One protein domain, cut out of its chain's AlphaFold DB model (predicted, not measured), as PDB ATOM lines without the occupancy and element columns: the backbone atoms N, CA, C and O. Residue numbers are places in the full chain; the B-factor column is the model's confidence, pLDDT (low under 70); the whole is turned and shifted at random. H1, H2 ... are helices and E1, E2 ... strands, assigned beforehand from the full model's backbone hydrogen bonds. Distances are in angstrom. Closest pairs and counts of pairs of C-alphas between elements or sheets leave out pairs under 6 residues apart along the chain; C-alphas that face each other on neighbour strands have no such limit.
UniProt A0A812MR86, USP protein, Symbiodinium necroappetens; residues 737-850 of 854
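Overview. This is residues 737 to 850 of the 854 residues of the protein "USP protein" of Symbiodinium necroappetens (UniProt A0A812MR86). The larger part is a chain wound in stacked turns: E3, E5, residues 796 to 801 of E7 and E10 lie side by side as one wall, and E4, E6 and residues 802 to 811 of E7 make the wall facing it, with H1 in the first turn. At the other end of the long axis a loose smaller head holds the hairpin E1 and E2, the antiparallel pair E8 and E9, and H2 and H3 at its tip. The printed part has 114 residues with three named helices and ten named strands: along the chain come first E1, E2 and E3, then H1, then E4 to E8, then H2 and H3, and last E9 and E10; its class is mostly strand, and in the branched sheet the neighbour pairs E3 and E5, E4 and E6, E5 and E7, E6 and E7, and E7 and E10 are parallel. It is elongated, 46 by 28 by 26 A, and only just loose, close to compact, with a radius of gyration of the C-alphas of 16.1 A.

Arrangement. Start at E1, residues 737 to 740, a hairpin with E2, residues 743 to 747; N 738 and O 745 are within hydrogen-bond range at 2.9 A. E2 runs on into E3, residues 750 to 753, at 69 degrees. Next comes H1, residues 761 to 767, on the branched sheet at a height of 9.0 A; its Lys 767 and Val 787 of E6, residues 785 to 794, have the closest C-alphas of the two, 4.5 A apart. E4, residues 768 to 774, is parallel to E6, with N 769 and O 788 at 2.8 A. E5, residues 779 to 782, has E3 on one side, N 752 to O 780 at 2.8 A, and E7, residues 796 to 811, on the other, N 781 to O 797 at 2.9 A. On one side of E7 look for E5 beside residues 796 to 799 and E6 beside 802 to 811, with N 787 and O 803 at 2.8 A; on the other side is E10, residues 845 to 849, with N 847 and O 798 at 2.8 A. E8, residues 815 to 819, is antiparallel to E9, residues 837 to 841, with N 840 and O 816 at 2.8 A. H2, residues 822 to 825, and H3, residues 830 to 833, are close but not clearly touching, the closest C-alphas being Leu 825 and Gln 833 at 5.8 A. In H1 every O i to N i+4 pair is within hydrogen-bond range; H2 and H3 are too short for one.

Along the chain. Find C-alpha 737 at (20.127, -25.911, 56.305), where E1 begins. E6 spans 23.1 A from first to last C-alpha and bends by 82 degrees at residue 790. E7 begins at (12.977, -32.848, 38.771), bends by 170 degrees at residue 805, and its end C-alphas are 7.8 A apart. E10, 12.9 A long, ends at C-alpha 849, (0.540, -41.957, 32.381).

Size, cuts and confidence. The two C-alphas farthest apart, those of Lys 766 and Ser 823, are 47.4 A apart. The printed part has no cut and no long link. Its mean pLDDT is 96.3, and no printed residue is under 70.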
ATOM      1  N   GLU A 737      20.576 -27.147  55.665       96.81
ATOM      2  CA  GLU A 737      20.127 -25.911  56.305       96.81
ATOM      3  C   GLU A 737      20.112 -24.769  55.283       96.81
ATOM      4  O   GLU A 737      21.080 -24.542  54.558       96.81
ATOM      5  N   VAL A 738      19.003 -24.035  55.241       95.38
ATOM      6  CA  VAL A 738      18.825 -22.851  54.402       95.38
ATOM      7  C   VAL A 738      18.450 -21.657  55.268       95.38
ATOM      8  O   VAL A 738      17.804 -21.808  56.308       95.38
ATOM      9  N   SER A 739      18.827 -20.460  54.822       95.19
ATOM     10  CA  SER A 739      18.455 -19.209  55.475       95.19
ATOM     11  C   SER A 739      17.948 -18.210  54.445       95.19
ATOM     12  O   SER A 739      18.638 -17.909  53.472       95.19
ATOM     13  N   PHE A 740      16.743 -17.692  54.672       95.00
ATOM     14  CA  PHE A 740      16.164 -16.607  53.882       95.00
ATOM     15  C   PHE A 740      15.581 -15.566  54.829       95.00
ATOM     16  O   PHE A 740      14.876 -15.908  55.778       95.00
ATOM     17  N   LEU A 741      15.896 -14.291  54.584       92.62
ATOM     18  CA  LEU A 741      15.425 -13.158  55.392       92.62
ATOM     19  C   LEU A 741      15.657 -13.342  56.910       92.62
ATOM     20  O   LEU A 741      14.838 -12.932  57.729       92.62
ATOM     21  N   GLY A 742      16.768 -13.987  57.288       92.19
ATOM     22  CA  GLY A 742      17.143 -14.239  58.685       92.19
ATOM     23  C   GLY A 742      16.393 -15.388  59.368       92.19
ATOM     24  O   GLY A 742      16.540 -15.573  60.574       92.19
ATOM     25  N   ILE A 743      15.594 -16.161  58.628       95.19
ATOM     26  CA  ILE A 743      14.882 -17.336  59.136       95.19
ATOM     27  C   ILE A 743      15.569 -18.597  58.625       95.19
ATOM     28  O   ILE A 743      15.836 -18.724  57.432       95.19
ATOM     29  N   HIS A 744      15.815 -19.534  59.536       95.00
ATOM     30  CA  HIS A 744      16.472 -20.806  59.258       95.00
ATOM     31  C   HIS A 744      15.444 -21.933  59.134       95.00
ATOM     32  O   HIS A 744      14.486 -22.002  59.907       95.00
ATOM     33  N   ALA A 745      15.653 -22.825  58.171       96.38
ATOM     34  CA  ALA A 745      14.863 -24.039  57.983       96.38
ATOM     35  C   ALA A 745      15.734 -25.148  57.377       96.38
ATOM     36  O   ALA A 745      16.835 -24.888  56.899       96.38
ATOM     37  N   LYS A 746      15.236 -26.388  57.371       96.50
ATOM     38  CA  LYS A 746      15.867 -27.500  56.651       96.50
ATOM     39  C   LYS A 746      15.076 -27.808  55.390       96.50
ATOM     40  O   LYS A 746      13.891 -28.118  55.489       96.50
ATOM     41  N   ILE A 747      15.714 -27.734  54.225       97.06
ATOM     42  CA  ILE A 747      15.094 -28.074  52.940       97.06
ATOM     43  C   ILE A 747      15.994 -29.061  52.196       97.06
ATOM     44  O   ILE A 747      17.176 -28.811  51.980       97.06
ATOM     45  N   GLY A 748      15.409 -30.192  51.810       96.75
ATOM     46  CA  GLY A 748      16.027 -31.212  50.967       96.75
ATOM     47  C   GLY A 748      15.198 -31.406  49.708       96.75
ATOM     48  O   GLY A 748      14.826 -30.429  49.046       96.75
ATOM     49  N   ALA A 749      14.873 -32.664  49.404       98.38
ATOM     50  CA  ALA A 749      14.053 -32.993  48.248       98.38
ATOM     51  C   ALA A 749      12.679 -32.298  48.342       98.38
ATOM     52  O   ALA A 749      11.971 -32.416  49.346       98.38
ATOM     53  N   LYS A 750      12.285 -31.578  47.286       98.50
ATOM     54  CA  LYS A 750      10.998 -30.871  47.221       98.50
ATOM     55  C   LYS A 750       9.924 -31.824  46.717       98.50
ATOM     56  O   LYS A 750       9.677 -31.931  45.515       98.50
ATOM     57  N   ILE A 751       9.345 -32.582  47.641       98.62
ATOM     58  CA  ILE A 751       8.307 -33.570  47.339       98.62
ATOM     59  C   ILE A 751       6.929 -32.917  47.460       98.62
ATOM     60  O   ILE A 751       6.546 -32.463  48.538       98.62
ATOM     61  N   VAL A 752       6.155 -32.933  46.378       98.56
ATOM     62  CA  VAL A 752       4.762 -32.478  46.330       98.56
ATOM     63  C   VAL A 752       3.860 -33.671  46.038       98.56
ATOM     64  O   VAL A 752       3.855 -34.230  44.943       98.56
ATOM     65  N   LEU A 753       3.069 -34.059  47.036       98.25
ATOM     66  CA  LEU A 753       2.073 -35.121  46.914       98.25
ATOM     67  C   LEU A 753       0.698 -34.480  46.728       98.25
ATOM     68  O   LEU A 753       0.102 -34.032  47.713       98.25
ATOM     69  N   LYS A 754       0.194 -34.421  45.489       98.06
ATOM     70  CA  LYS A 754      -1.160 -33.910  45.230       98.06
ATOM     71  C   LYS A 754      -2.188 -34.834  45.901       98.06
ATOM     72  O   LYS A 754      -1.996 -36.052  45.881       98.06
ATOM     73  N   PRO A 755      -3.298 -34.318  46.464       97.62
ATOM     74  CA  PRO A 755      -4.270 -35.159  47.171       97.62
ATOM     75  C   PRO A 755      -4.852 -36.315  46.347       97.62
ATOM     76  O   PRO A 755      -5.138 -37.375  46.894       97.62
ATOM     77  N   SER A 756      -4.958 -36.151  45.024       97.12
ATOM     78  CA  SER A 756      -5.355 -37.212  44.088       97.12
ATOM     79  C   SER A 756      -4.424 -38.435  44.099       97.12
ATOM     80  O   SER A 756      -4.849 -39.523  43.725       97.12
ATOM     81  N   PHE A 757      -3.156 -38.267  44.500       97.94
ATOM     82  CA  PHE A 757      -2.198 -39.366  44.604       97.94
ATOM     83  C   PHE A 757      -2.517 -40.274  45.789       97.94
ATOM     84  O   PHE A 757      -2.644 -41.485  45.621       97.94
ATOM     85  N   ALA A 758      -2.680 -39.708  46.981       96.44
ATOM     86  CA  ALA A 758      -3.092 -40.466  48.152       96.44
ATOM     87  C   ALA A 758      -3.706 -39.550  49.215       96.44
ATOM     88  O   ALA A 758      -3.143 -38.501  49.545       96.44
ATOM     89  N   ILE A 759      -4.818 -40.000  49.799       96.12
ATOM     90  CA  ILE A 759      -5.486 -39.336  50.927       96.12
ATOM     91  C   ILE A 759      -5.138 -39.969  52.281       96.12
ATOM     92  O   ILE A 759      -5.422 -39.370  53.313       96.12
ATOM     93  N   SER A 760      -4.499 -41.146  52.286       96.12
ATOM     94  CA  SER A 760      -4.078 -41.868  53.493       96.12
ATOM     95  C   SER A 760      -2.649 -42.408  53.375       96.12
ATOM     96  O   SER A 760      -2.134 -42.613  52.268       96.12
ATOM     97  N   VAL A 761      -2.000 -42.652  54.516       95.50
ATOM     98  CA  VAL A 761      -0.639 -43.213  54.578       95.50
ATOM     99  C   VAL A 761      -0.626 -44.627  53.998       95.50
ATOM    100  O   VAL A 761       0.230 -44.947  53.175       95.50
ATOM    101  N   VAL A 762      -1.622 -45.448  54.338       94.75
ATOM    102  CA  VAL A 762      -1.771 -46.811  53.801       94.75
ATOM    103  C   VAL A 762      -1.937 -46.806  52.279       94.75
ATOM    104  O   VAL A 762      -1.374 -47.660  51.590       94.75
ATOM    105  N   GLN A 763      -2.703 -45.862  51.722       95.06
ATOM    106  CA  GLN A 763      -2.868 -45.753  50.271       95.06
ATOM    107  C   GLN A 763      -1.551 -45.363  49.591       95.06
ATOM    108  O   GLN A 763      -1.196 -45.958  48.574       95.06
ATOM    109  N   LEU A 764      -0.813 -44.413  50.169       96.50
ATOM    110  CA  LEU A 764       0.498 -43.997  49.674       96.50
ATOM    111  C   LEU A 764       1.489 -45.168  49.657       96.50
ATOM    112  O   LEU A 764       2.127 -45.411  48.636       96.50
ATOM    113  N   GLN A 765       1.572 -45.936  50.748       95.50
ATOM    114  CA  GLN A 765       2.473 -47.089  50.850       95.50
ATOM    115  C   GLN A 765       2.184 -48.149  49.778       95.50
ATOM    116  O   GLN A 765       3.107 -48.708  49.198       95.50
ATOM    117  N   LYS A 766       0.909 -48.391  49.445       95.31
ATOM    118  CA  LYS A 766       0.520 -49.343  48.385       95.31
ATOM    119  C   LYS A 766       0.949 -48.904  46.978       95.31
ATOM    120  O   LYS A 766       1.050 -49.750  46.083       95.31
ATOM    121  N   LYS A 767       1.165 -47.603  46.770       96.75
ATOM    122  CA  LYS A 767       1.525 -47.007  45.475       96.75
ATOM    123  C   LYS A 767       3.027 -46.947  45.222       96.75
ATOM    124  O   LYS A 767       3.417 -46.708  44.084       96.75
ATOM    125  N   LEU A 768       3.857 -47.188  46.234       96.56
ATOM    126  CA  LEU A 768       5.312 -47.222  46.104       96.56
ATOM    127  C   LEU A 768       5.792 -48.671  46.165       96.56
ATOM    128  O   LEU A 768       5.477 -49.415  47.089       96.56
ATOM    129  N   LYS A 769       6.511 -49.083  45.127       96.00
ATOM    130  CA  LYS A 769       7.026 -50.437  44.931       96.00
ATOM    131  C   LYS A 769       8.461 -50.360  44.416       96.00
ATOM    132  O   LYS A 769       8.883 -49.350  43.855       96.00
ATOM    133  N   GLY A 770       9.210 -51.442  44.601       95.62
ATOM    134  CA  GLY A 770      10.605 -51.509  44.175       95.62
ATOM    135  C   GLY A 770      11.515 -50.533  44.932       95.62
ATOM    136  O   GLY A 770      11.147 -49.975  45.964       95.62
ATOM    137  N   ARG A 771      12.741 -50.351  44.430       97.19
ATOM    138  CA  ARG A 771      13.725 -49.439  45.025       97.19
ATOM    139  C   ARG A 771      13.439 -48.000  44.598       97.19
ATOM    140  O   ARG A 771      13.498 -47.699  43.408       97.19
ATOM    141  N   ILE A 772      13.189 -47.121  45.561       98.31
ATOM    142  CA  ILE A 772      13.007 -45.683  45.339       98.31
ATOM    143  C   ILE A 772      14.191 -44.955  45.982       98.31
ATOM    144  O   ILE A 772      14.369 -45.068  47.189       98.31
ATOM    145  N   ALA A 773      14.991 -44.243  45.192       98.62
ATOM    146  CA  ALA A 773      16.136 -43.451  45.633       98.62
ATOM    147  C   ALA A 773      16.017 -42.017  45.097       98.62
ATOM    148  O   ALA A 773      15.848 -41.818  43.891       98.62
ATOM    149  N   ILE A 774      16.081 -41.016  45.976       98.75
ATOM    150  CA  ILE A 774      15.877 -39.605  45.623       98.75
ATOM    151  C   ILE A 774      16.981 -38.745  46.252       98.75
ATOM    152  O   ILE A 774      17.142 -38.727  47.472       98.75
ATOM    153  N   SER A 775      17.715 -37.990  45.430       98.50
ATOM    154  CA  SER A 775      18.750 -37.070  45.923       98.50
ATOM    155  C   SER A 775      18.151 -35.841  46.616       98.50
ATOM    156  O   SER A 775      17.043 -35.402  46.290       98.50
ATOM    157  N   LYS A 776      18.896 -35.197  47.521       97.44
ATOM    158  CA  LYS A 776      18.397 -34.044  48.299       97.44
ATOM    159  C   LYS A 776      18.094 -32.812  47.447       97.44
ATOM    160  O   LYS A 776      17.332 -31.946  47.856       97.44
ATOM    161  N   ARG A 777      18.678 -32.710  46.249       96.75
ATOM    162  CA  ARG A 777      18.397 -31.611  45.305       96.75
ATOM    163  C   ARG A 777      17.136 -31.841  44.475       96.75
ATOM    164  O   ARG A 777      16.721 -30.937  43.747       96.75
ATOM    165  N   SER A 778      16.555 -33.034  44.548       98.62
ATOM    166  CA  SER A 778      15.493 -33.440  43.644       98.62
ATOM    167  C   SER A 778      14.154 -32.769  43.933       98.62
ATOM    168  O   SER A 778      13.891 -32.261  45.020       98.62
ATOM    169  N   THR A 779      13.287 -32.758  42.928       98.81
ATOM    170  CA  THR A 779      11.895 -32.306  43.021       98.81
ATOM    171  C   THR A 779      10.999 -33.389  42.445       98.81
ATOM    172  O   THR A 779      11.223 -33.840  41.325       98.81
ATOM    173  N   LEU A 780       9.993 -33.817  43.198       98.81
ATOM    174  CA  LEU A 780       9.069 -34.859  42.760       98.81
ATOM    175  C   LEU A 780       7.639 -34.386  42.970       98.81
ATOM    176  O   LEU A 780       7.241 -34.130  44.104       98.81
ATOM    177  N   VAL A 781       6.865 -34.320  41.893       98.75
ATOM    178  CA  VAL A 781       5.424 -34.063  41.943       98.75
ATOM    179  C   VAL A 781       4.696 -35.350  41.566       98.75
ATOM    180  O   VAL A 781       4.921 -35.882  40.478       98.75
ATOM    181  N   LEU A 782       3.846 -35.858  42.463       98.56
ATOM    182  CA  LEU A 782       3.013 -37.044  42.239       98.56
ATOM    183  C   LEU A 782       1.534 -36.655  42.230       98.56
ATOM    184  O   LEU A 782       1.036 -36.066  43.193       98.56
ATOM    185  N   GLU A 783       0.838 -37.007  41.153       97.69
ATOM    186  CA  GLU A 783      -0.545 -36.620  40.884       97.69
ATOM    187  C   GLU A 783      -1.327 -37.756  40.205       97.69
ATOM    188  O   GLU A 783      -0.765 -38.547  39.455       97.69
ATOM    189  N   GLY A 784      -2.635 -37.840  40.459       96.50
ATOM    190  CA  GLY A 784      -3.493 -38.901  39.925       96.50
ATOM    191  C   GLY A 784      -3.259 -40.300  40.515       96.50
ATOM    192  O   GLY A 784      -2.584 -40.487  41.528       96.50
ATOM    193  N   ASP A 785      -3.850 -41.312  39.882       95.56
ATOM    194  CA  ASP A 785      -3.774 -42.706  40.320       95.56
ATOM    195  C   ASP A 785      -2.530 -43.431  39.780       95.56
ATOM    196  O   ASP A 785      -2.605 -44.403  39.027       95.56
ATOM    197  N   VAL A 786      -1.360 -42.910  40.149       95.69
ATOM    198  CA  VAL A 786      -0.057 -43.438  39.732       95.69
ATOM    199  C   VAL A 786       0.495 -44.426  40.762       95.69
ATOM    200  O   VAL A 786       0.457 -44.181  41.967       95.69
ATOM    201  N   VAL A 787       1.075 -45.525  40.280       97.31
ATOM    202  CA  VAL A 787       1.937 -46.444  41.036       97.31
ATOM    203  C   VAL A 787       3.377 -46.254  40.566       97.31
ATOM    204  O   VAL A 787       3.653 -46.326  39.371       97.31
ATOM    205  N   VAL A 788       4.306 -46.047  41.494       97.69
ATOM    206  CA  VAL A 788       5.743 -45.928  41.213       97.69
ATOM    207  C   VAL A 788       6.424 -47.231  41.621       97.69
ATOM    208  O   VAL A 788       6.434 -47.575  42.797       97.69
ATOM    209  N   ASP A 789       6.968 -47.960  40.651       97.44
ATOM    210  CA  ASP A 789       7.628 -49.259  40.816       97.44
ATOM    211  C   ASP A 789       9.099 -49.163  40.381       97.44
ATOM    212  O   ASP A 789       9.463 -49.474  39.248       97.44
ATOM    213  N   GLY A 790       9.948 -48.671  41.280       97.62
ATOM    214  CA  GLY A 790      11.352 -48.371  41.008       97.62
ATOM    215  C   GLY A 790      11.580 -46.968  40.430       97.62
ATOM    216  O   GLY A 790      11.101 -46.648  39.339       97.62
ATOM    217  N   LEU A 791      12.343 -46.138  41.147       98.44
ATOM    218  CA  LEU A 791      12.689 -44.766  40.765       98.44
ATOM    219  C   LEU A 791      14.073 -44.396  41.312       98.44
ATOM    220  O   LEU A 791      14.283 -44.455  42.516       98.44
ATOM    221  N   GLU A 792      14.976 -43.942  40.451       98.56
ATOM    222  CA  GLU A 792      16.196 -43.224  40.825       98.56
ATOM    223  C   GLU A 792      16.085 -41.793  40.294       98.56
ATOM    224  O   GLU A 792      16.011 -41.568  39.081       98.56
ATOM    225  N   LEU A 793      16.015 -40.824  41.205       98.69
ATOM    226  CA  LEU A 793      15.784 -39.422  40.881       98.69
ATOM    227  C   LEU A 793      16.937 -38.551  41.385       98.69
ATOM    228  O   LEU A 793      17.152 -38.419  42.589       98.69
ATOM    229  N   ASP A 794      17.624 -37.912  40.441       98.38
ATOM    230  CA  ASP A 794      18.579 -36.830  40.679       98.38
ATOM    231  C   ASP A 794      18.265 -35.634  39.762       98.38
ATOM    232  O   ASP A 794      18.924 -35.365  38.751       98.38
ATOM    233  N   GLY A 795      17.200 -34.906  40.089       98.12
ATOM    234  CA  GLY A 795      16.651 -33.846  39.242       98.12
ATOM    235  C   GLY A 795      15.189 -33.554  39.569       98.12
ATOM    236  O   GLY A 795      14.757 -33.728  40.701       98.12
ATOM    237  N   ALA A 796      14.402 -33.106  38.595       98.69
ATOM    238  CA  ALA A 796      12.977 -32.848  38.771       98.69
ATOM    239  C   ALA A 796      12.103 -33.736  37.883       98.69
ATOM    240  O   ALA A 796      12.332 -33.842  36.674       98.69
ATOM    241  N   LEU A 797      11.080 -34.335  38.491       98.69
ATOM    242  CA  LEU A 797      10.115 -35.213  37.846       98.69
ATOM    243  C   LEU A 797       8.689 -34.863  38.287       98.69
ATOM    244  O   LEU A 797       8.402 -34.784  39.480       98.69
ATOM    245  N   HIS A 798       7.782 -34.723  37.326       98.50
ATOM    246  CA  HIS A 798       6.338 -34.681  37.554       98.50
ATOM    247  C   HIS A 798       5.708 -35.920  36.924       98.50
ATOM    248  O   HIS A 798       5.773 -36.099  35.707       98.50
ATOM    249  N   LEU A 799       5.134 -36.789  37.756       98.00
ATOM    250  CA  LEU A 799       4.337 -37.935  37.322       98.00
ATOM    251  C   LEU A 799       2.866 -37.653  37.606       98.00
ATOM    252  O   LEU A 799       2.486 -37.432  38.756       98.00
ATOM    253  N   ALA A 800       2.055 -37.699  36.555       97.69
ATOM    254  CA  ALA A 800       0.614 -37.495  36.617       97.69
ATOM    255  C   ALA A 800      -0.132 -38.597  35.851       97.69
ATOM    256  O   ALA A 800       0.471 -39.309  35.047       97.69
ATOM    257  N   GLY A 801      -1.445 -38.702  36.058       96.00
ATOM    258  CA  GLY A 801      -2.328 -39.591  35.298       96.00
ATOM    259  C   GLY A 801      -2.699 -40.868  36.053       96.00
ATOM    260  O   GLY A 801      -2.829 -40.853  37.276       96.00
ATOM    261  N   THR A 802      -2.894 -41.968  35.330       95.12
ATOM    262  CA  THR A 802      -3.299 -43.265  35.893       95.12
ATOM    263  C   THR A 802      -2.420 -44.366  35.318       95.12
ATOM    264  O   THR A 802      -2.218 -44.423  34.110       95.12
ATOM    265  N   GLY A 803      -1.894 -45.257  36.159       94.75
ATOM    266  CA  GLY A 803      -1.085 -46.393  35.704       94.75
ATOM    267  C   GLY A 803       0.176 -46.615  36.530       94.75
ATOM    268  O   GLY A 803       0.288 -46.143  37.659       94.75
ATOM    269  N   CYS A 804       1.136 -47.364  35.982       95.75
ATOM    270  CA  CYS A 804       2.358 -47.743  36.692       95.75
ATOM    271  C   CYS A 804       3.624 -47.259  35.971       95.75
ATOM    272  O   CYS A 804       3.911 -47.673  34.850       95.75
ATOM    273  N   ALA A 805       4.409 -46.419  36.643       94.94
ATOM    274  CA  ALA A 805       5.746 -46.019  36.225       94.94
ATOM    275  C   ALA A 805       6.778 -47.026  36.753       94.94
ATOM    276  O   ALA A 805       6.928 -47.153  37.965       94.94
ATOM    277  N   ARG A 806       7.493 -47.723  35.860       96.25
ATOM    278  CA  ARG A 806       8.440 -48.788  36.233       96.25
ATOM    279  C   ARG A 806       9.891 -48.428  35.930       96.25
ATOM    280  O   ARG A 806      10.180 -47.983  34.821       96.25
ATOM    281  N   GLY A 807      10.789 -48.690  36.880       95.38
ATOM    282  CA  GLY A 807      12.244 -48.620  36.704       95.38
ATOM    283  C   GLY A 807      12.736 -47.275  36.174       95.38
ATOM    284  O   GLY A 807      13.592 -47.234  35.290       95.38
ATOM    285  N   LEU A 808      12.150 -46.175  36.645       96.88
ATOM    286  CA  LEU A 808      12.478 -44.850  36.137       96.88
ATOM    287  C   LEU A 808      13.848 -44.395  36.634       96.88
ATOM    288  O   LEU A 808      14.119 -44.427  37.827       96.88
ATOM    289  N   GLN A 809      14.671 -43.886  35.724       97.75
ATOM    290  CA  GLN A 809      15.893 -43.158  36.051       97.75
ATOM    291  C   GLN A 809      15.784 -41.760  35.454       97.75
ATOM    292  O   GLN A 809      15.576 -41.607  34.247       97.75
ATOM    293  N   VAL A 810      15.857 -40.737  36.299       98.12
ATOM    294  CA  VAL A 810      15.736 -39.339  35.882       98.12
ATOM    295  C   VAL A 810      16.893 -38.551  36.469       98.12
ATOM    296  O   VAL A 810      16.960 -38.339  37.677       98.12
ATOM    297  N   GLN A 811      17.772 -38.075  35.590       98.19
ATOM    298  CA  GLN A 811      18.836 -37.140  35.926       98.19
ATOM    299  C   GLN A 811      18.718 -35.916  35.022       98.19
ATOM    300  O   GLN A 811      18.765 -36.038  33.799       98.19
ATOM    301  N   ASN A 812      18.514 -34.746  35.617       98.19
ATOM    302  CA  ASN A 812      18.357 -33.492  34.882       98.19
ATOM    303  C   ASN A 812      18.736 -32.291  35.764       98.19
ATOM    304  O   ASN A 812      19.086 -32.458  36.937       98.19
ATOM    305  N   ARG A 813      18.688 -31.065  35.224       97.31
ATOM    306  CA  ARG A 813      19.102 -29.859  35.975       97.31
ATOM    307  C   ARG A 813      18.194 -29.519  37.162       97.31
ATOM    308  O   ARG A 813      18.664 -28.895  38.115       97.31
ATOM    309  N   GLY A 814      16.960 -30.011  37.166       96.88
ATOM    310  CA  GLY A 814      16.037 -29.947  38.292       96.88
ATOM    311  C   GLY A 814      15.477 -28.554  38.584       96.88
ATOM    312  O   GLY A 814      15.477 -27.662  37.734       96.88
ATOM    313  N   VAL A 815      15.000 -28.379  39.821       96.06
ATOM    314  CA  VAL A 815      14.469 -27.109  40.335       96.06
ATOM    315  C   VAL A 815      15.308 -26.644  41.519       96.06
ATOM    316  O   VAL A 815      15.462 -27.352  42.523       96.06
ATOM    317  N   SER A 816      15.831 -25.425  41.427       93.38
ATOM    318  CA  SER A 816      16.524 -24.772  42.536       93.38
ATOM    319  C   SER A 816      15.587 -23.807  43.268       93.38
ATOM    320  O   SER A 816      14.558 -23.401  42.733       93.38
ATOM    321  N   ILE A 817      15.898 -23.495  44.526       94.38
ATOM    322  CA  ILE A 817      15.242 -22.403  45.255       94.38
ATOM    323  C   ILE A 817      16.259 -21.279  45.389       94.38
ATOM    324  O   ILE A 817      17.377 -21.510  45.847       94.38
ATOM    325  N   VAL A 818      15.889 -20.084  44.946       94.81
ATOM    326  CA  VAL A 818      16.808 -18.947  44.849       94.81
ATOM    327  C   VAL A 818      16.258 -17.804  45.684       94.81
ATOM    328  O   VAL A 818      15.081 -17.450  45.569       94.81
ATOM    329  N   GLY A 819      17.115 -17.239  46.535       96.06
ATOM    330  CA  GLY A 819      16.782 -16.060  47.328       96.06
ATOM    331  C   GLY A 819      16.458 -14.876  46.422       96.06
ATOM    332  O   GLY A 819      17.106 -14.675  45.397       96.06
ATOM    333  N   ILE A 820      15.444 -14.105  46.791       96.19
ATOM    334  CA  ILE A 820      15.078 -12.885  46.073       96.19
ATOM    335  C   ILE A 820      15.954 -11.748  46.615       96.19
ATOM    336  O   ILE A 820      15.942 -11.533  47.828       96.19
ATOM    337  N   PRO A 821      16.715 -11.033  45.766       94.44
ATOM    338  CA  PRO A 821      17.509  -9.889  46.208       94.44
ATOM    339  C   PRO A 821      16.642  -8.810  46.871       94.44
ATOM    340  O   PRO A 821      15.530  -8.548  46.414       94.44
ATOM    341  N   ASP A 822      17.169  -8.117  47.884       91.69
ATOM    342  CA  ASP A 822      16.437  -7.059  48.607       91.69
ATOM    343  C   ASP A 822      15.892  -5.961  47.675       91.69
ATOM    344  O   ASP A 822      14.801  -5.438  47.897       91.69
ATOM    345  N   SER A 823      16.618  -5.648  46.596       93.75
ATOM    346  CA  SER A 823      16.208  -4.675  45.575       93.75
ATOM    347  C   SER A 823      15.023  -5.127  44.721       93.75
ATOM    348  O   SER A 823      14.389  -4.284  44.100       93.75
ATOM    349  N   GLU A 824      14.747  -6.431  44.652       94.56
ATOM    350  CA  GLU A 824      13.657  -7.018  43.859       94.56
ATOM    351  C   GLU A 824      12.489  -7.484  44.742       94.56
ATOM    352  O   GLU A 824      11.406  -7.787  44.240       94.56
ATOM    353  N   LEU A 825      12.681  -7.552  46.065       93.06
ATOM    354  CA  LEU A 825      11.699  -8.133  46.977       93.06
ATOM    355  C   LEU A 825      10.370  -7.367  46.960       93.06
ATOM    356  O   LEU A 825       9.319  -7.996  46.983       93.06
ATOM    357  N   ALA A 826      10.402  -6.035  46.864       92.56
ATOM    358  CA  ALA A 826       9.194  -5.205  46.829       92.56
ATOM    359  C   ALA A 826       8.313  -5.456  45.588       92.56
ATOM    360  O   ALA A 826       7.092  -5.315  45.674       92.56
ATOM    361  N   ASP A 827       8.919  -5.874  44.474       94.81
ATOM    362  CA  ASP A 827       8.237  -6.145  43.203       94.81
ATOM    363  C   ASP A 827       7.785  -7.611  43.075       94.81
ATOM    364  O   ASP A 827       6.986  -7.959  42.203       94.81
ATOM    365  N   ALA A 828       8.276  -8.497  43.947       94.88
ATOM    366  CA  ALA A 828       7.864  -9.893  43.968       94.88
ATOM    367  C   ALA A 828       6.396 -10.040  44.408       94.88
ATOM    368  O   ALA A 828       5.858  -9.223  45.153       94.88
ATOM    369  N   SER A 829       5.736 -11.132  44.010       95.12
ATOM    370  CA  SER A 829       4.365 -11.415  44.464       95.12
ATOM    371  C   SER A 829       4.266 -11.467  46.000       95.12
ATOM    372  O   SER A 829       5.205 -11.962  46.633       95.12
ATOM    373  N   PRO A 830       3.120 -11.118  46.608       95.25
ATOM    374  CA  PRO A 830       2.899 -11.191  48.055       95.25
ATOM    375  C   PRO A 830       3.394 -12.468  48.751       95.25
ATOM    376  O   PRO A 830       4.024 -12.399  49.804       95.25
ATOM    377  N   SER A 831       3.151 -13.650  48.172       95.56
ATOM    378  CA  SER A 831       3.619 -14.914  48.757       95.56
ATOM    379  C   SER A 831       5.135 -15.096  48.688       95.56
ATOM    380  O   SER A 831       5.684 -15.788  49.541       95.56
ATOM    381  N   HIS A 832       5.808 -14.492  47.712       96.25
ATOM    382  CA  HIS A 832       7.267 -14.471  47.634       96.25
ATOM    383  C   HIS A 832       7.872 -13.478  48.638       96.25
ATOM    384  O   HIS A 832       8.868 -13.805  49.277       96.25
ATOM    385  N   GLN A 833       7.236 -12.322  48.859       95.88
ATOM    386  CA  GLN A 833       7.703 -11.312  49.822       95.88
ATOM    387  C   GLN A 833       7.815 -11.870  51.245       95.88
ATOM    388  O   GLN A 833       8.818 -11.674  51.923       95.88
ATOM    389  N   ILE A 834       6.807 -12.630  51.684       95.44
ATOM    390  CA  ILE A 834       6.751 -13.182  53.047       95.44
ATOM    391  C   ILE A 834       7.646 -14.413  53.268       95.44
ATOM    392  O   ILE A 834       7.656 -14.957  54.374       95.44
ATOM    393  N   ARG A 835       8.365 -14.886  52.238       95.00
ATOM    394  CA  ARG A 835       9.292 -16.032  52.335       95.00
ATOM    395  C   ARG A 835      10.719 -15.719  51.883       95.00
ATOM    396  O   ARG A 835      11.646 -16.336  52.391       95.00
ATOM    397  N   GLY A 836      10.902 -14.771  50.963       94.25
ATOM    398  CA  GLY A 836      12.216 -14.298  50.514       94.25
ATOM    399  C   GLY A 836      12.915 -15.147  49.459       94.25
ATOM    400  O   GLY A 836      14.099 -14.943  49.208       94.25
ATOM    401  N   TYR A 837      12.221 -16.098  48.839       96.38
ATOM    402  CA  TYR A 837      12.767 -16.943  47.779       96.38
ATOM    403  C   TYR A 837      11.688 -17.330  46.768       96.38
ATOM    404  O   TYR A 837      10.491 -17.212  47.042       96.38
ATOM    405  N   LYS A 838      12.131 -17.796  45.600       96.00
ATOM    406  CA  LYS A 838      11.297 -18.335  44.518       96.00
ATOM    407  C   LYS A 838      11.874 -19.654  44.003       96.00
ATOM    408  O   LYS A 838      13.063 -19.923  44.185       96.00
ATOM    409  N   ALA A 839      11.040 -20.462  43.355       95.94
ATOM    410  CA  ALA A 839      11.512 -21.607  42.583       95.94
ATOM    411  C   ALA A 839      12.123 -21.129  41.255       95.94
ATOM    412  O   ALA A 839      11.554 -20.273  40.579       95.94
ATOM    413  N   ASP A 840      13.263 -21.702  40.879       95.25
ATOM    414  CA  ASP A 840      13.897 -21.530  39.574       95.25
ATOM    415  C   ASP A 840      13.948 -22.891  38.867       95.25
ATOM    416  O   ASP A 840      14.734 -23.782  39.221       95.25
ATOM    417  N   ILE A 841      13.017 -23.079  37.929       93.38
ATOM    418  CA  ILE A 841      12.800 -24.333  37.203       93.38
ATOM    419  C   ILE A 841      13.766 -24.376  36.016       93.38
ATOM    420  O   ILE A 841      13.474 -23.860  34.940       93.38
ATOM    421  N   LEU A 842      14.921 -25.017  36.207       94.94
ATOM    422  CA  LEU A 842      15.927 -25.173  35.153       94.94
ATOM    423  C   LEU A 842      15.520 -26.261  34.158       94.94
ATOM    424  O   LEU A 842      15.738 -26.133  32.952       94.94
ATOM    425  N   GLU A 843      14.971 -27.361  34.667       96.25
ATOM    426  CA  GLU A 843      14.483 -28.484  33.876       96.25
ATOM    427  C   GLU A 843      13.563 -29.358  34.731       96.25
ATOM    428  O   GLU A 843      13.914 -29.688  35.862       96.25
ATOM    429  N   MET A 844      12.410 -29.757  34.195       95.81
ATOM    430  CA  MET A 844      11.500 -30.704  34.839       95.81
ATOM    431  C   MET A 844      10.995 -31.707  33.808       95.81
ATOM    432  O   MET A 844      10.390 -31.332  32.804       95.81
ATOM    433  N   THR A 845      11.242 -32.991  34.060       97.38
ATOM    434  CA  THR A 845      10.707 -34.075  33.236       97.38
ATOM    435  C   THR A 845       9.259 -34.323  33.641       97.38
ATOM    436  O   THR A 845       9.010 -34.817  34.737       97.38
ATOM    437  N   SER A 846       8.304 -34.038  32.759       96.56
ATOM    438  CA  SER A 846       6.891 -34.361  32.981       96.56
ATOM    439  C   SER A 846       6.503 -35.624  32.218       96.56
ATOM    440  O   SER A 846       6.780 -35.749  31.025       96.56
ATOM    441  N   ARG A 847       5.857 -36.574  32.900       95.69
ATOM    442  CA  ARG A 847       5.275 -37.774  32.290       95.69
ATOM    443  C   ARG A 847       3.821 -37.906  32.725       95.69
ATOM    444  O   ARG A 847       3.535 -37.986  33.917       95.69
ATOM    445  N   HIS A 848       2.930 -37.963  31.744       95.50
ATOM    446  CA  HIS A 848       1.529 -38.290  31.957       95.50
ATOM    447  C   HIS A 848       1.326 -39.766  31.614       95.50
ATOM    448  O   HIS A 848       1.630 -40.183  30.497       95.50
ATOM    449  N   LEU A 849       0.894 -40.561  32.588       93.19
ATOM    450  CA  LEU A 849       0.540 -41.957  32.381       93.19
ATOM    451  C   LEU A 849      -0.917 -42.025  31.941       93.19
ATOM    452  O   LEU A 849      -1.812 -41.554  32.642       93.19
ATOM    453  N   GLU A 850      -1.147 -42.626  30.788       86.00
ATOM    454  CA  GLU A 850      -2.472 -43.051  30.364       86.00
ATOM    455  C   GLU A 850      -2.578 -44.530  30.734       86.00
ATOM    456  O   GLU A 850      -1.673 -45.309  30.426       86.00
TER     457      GLU A 850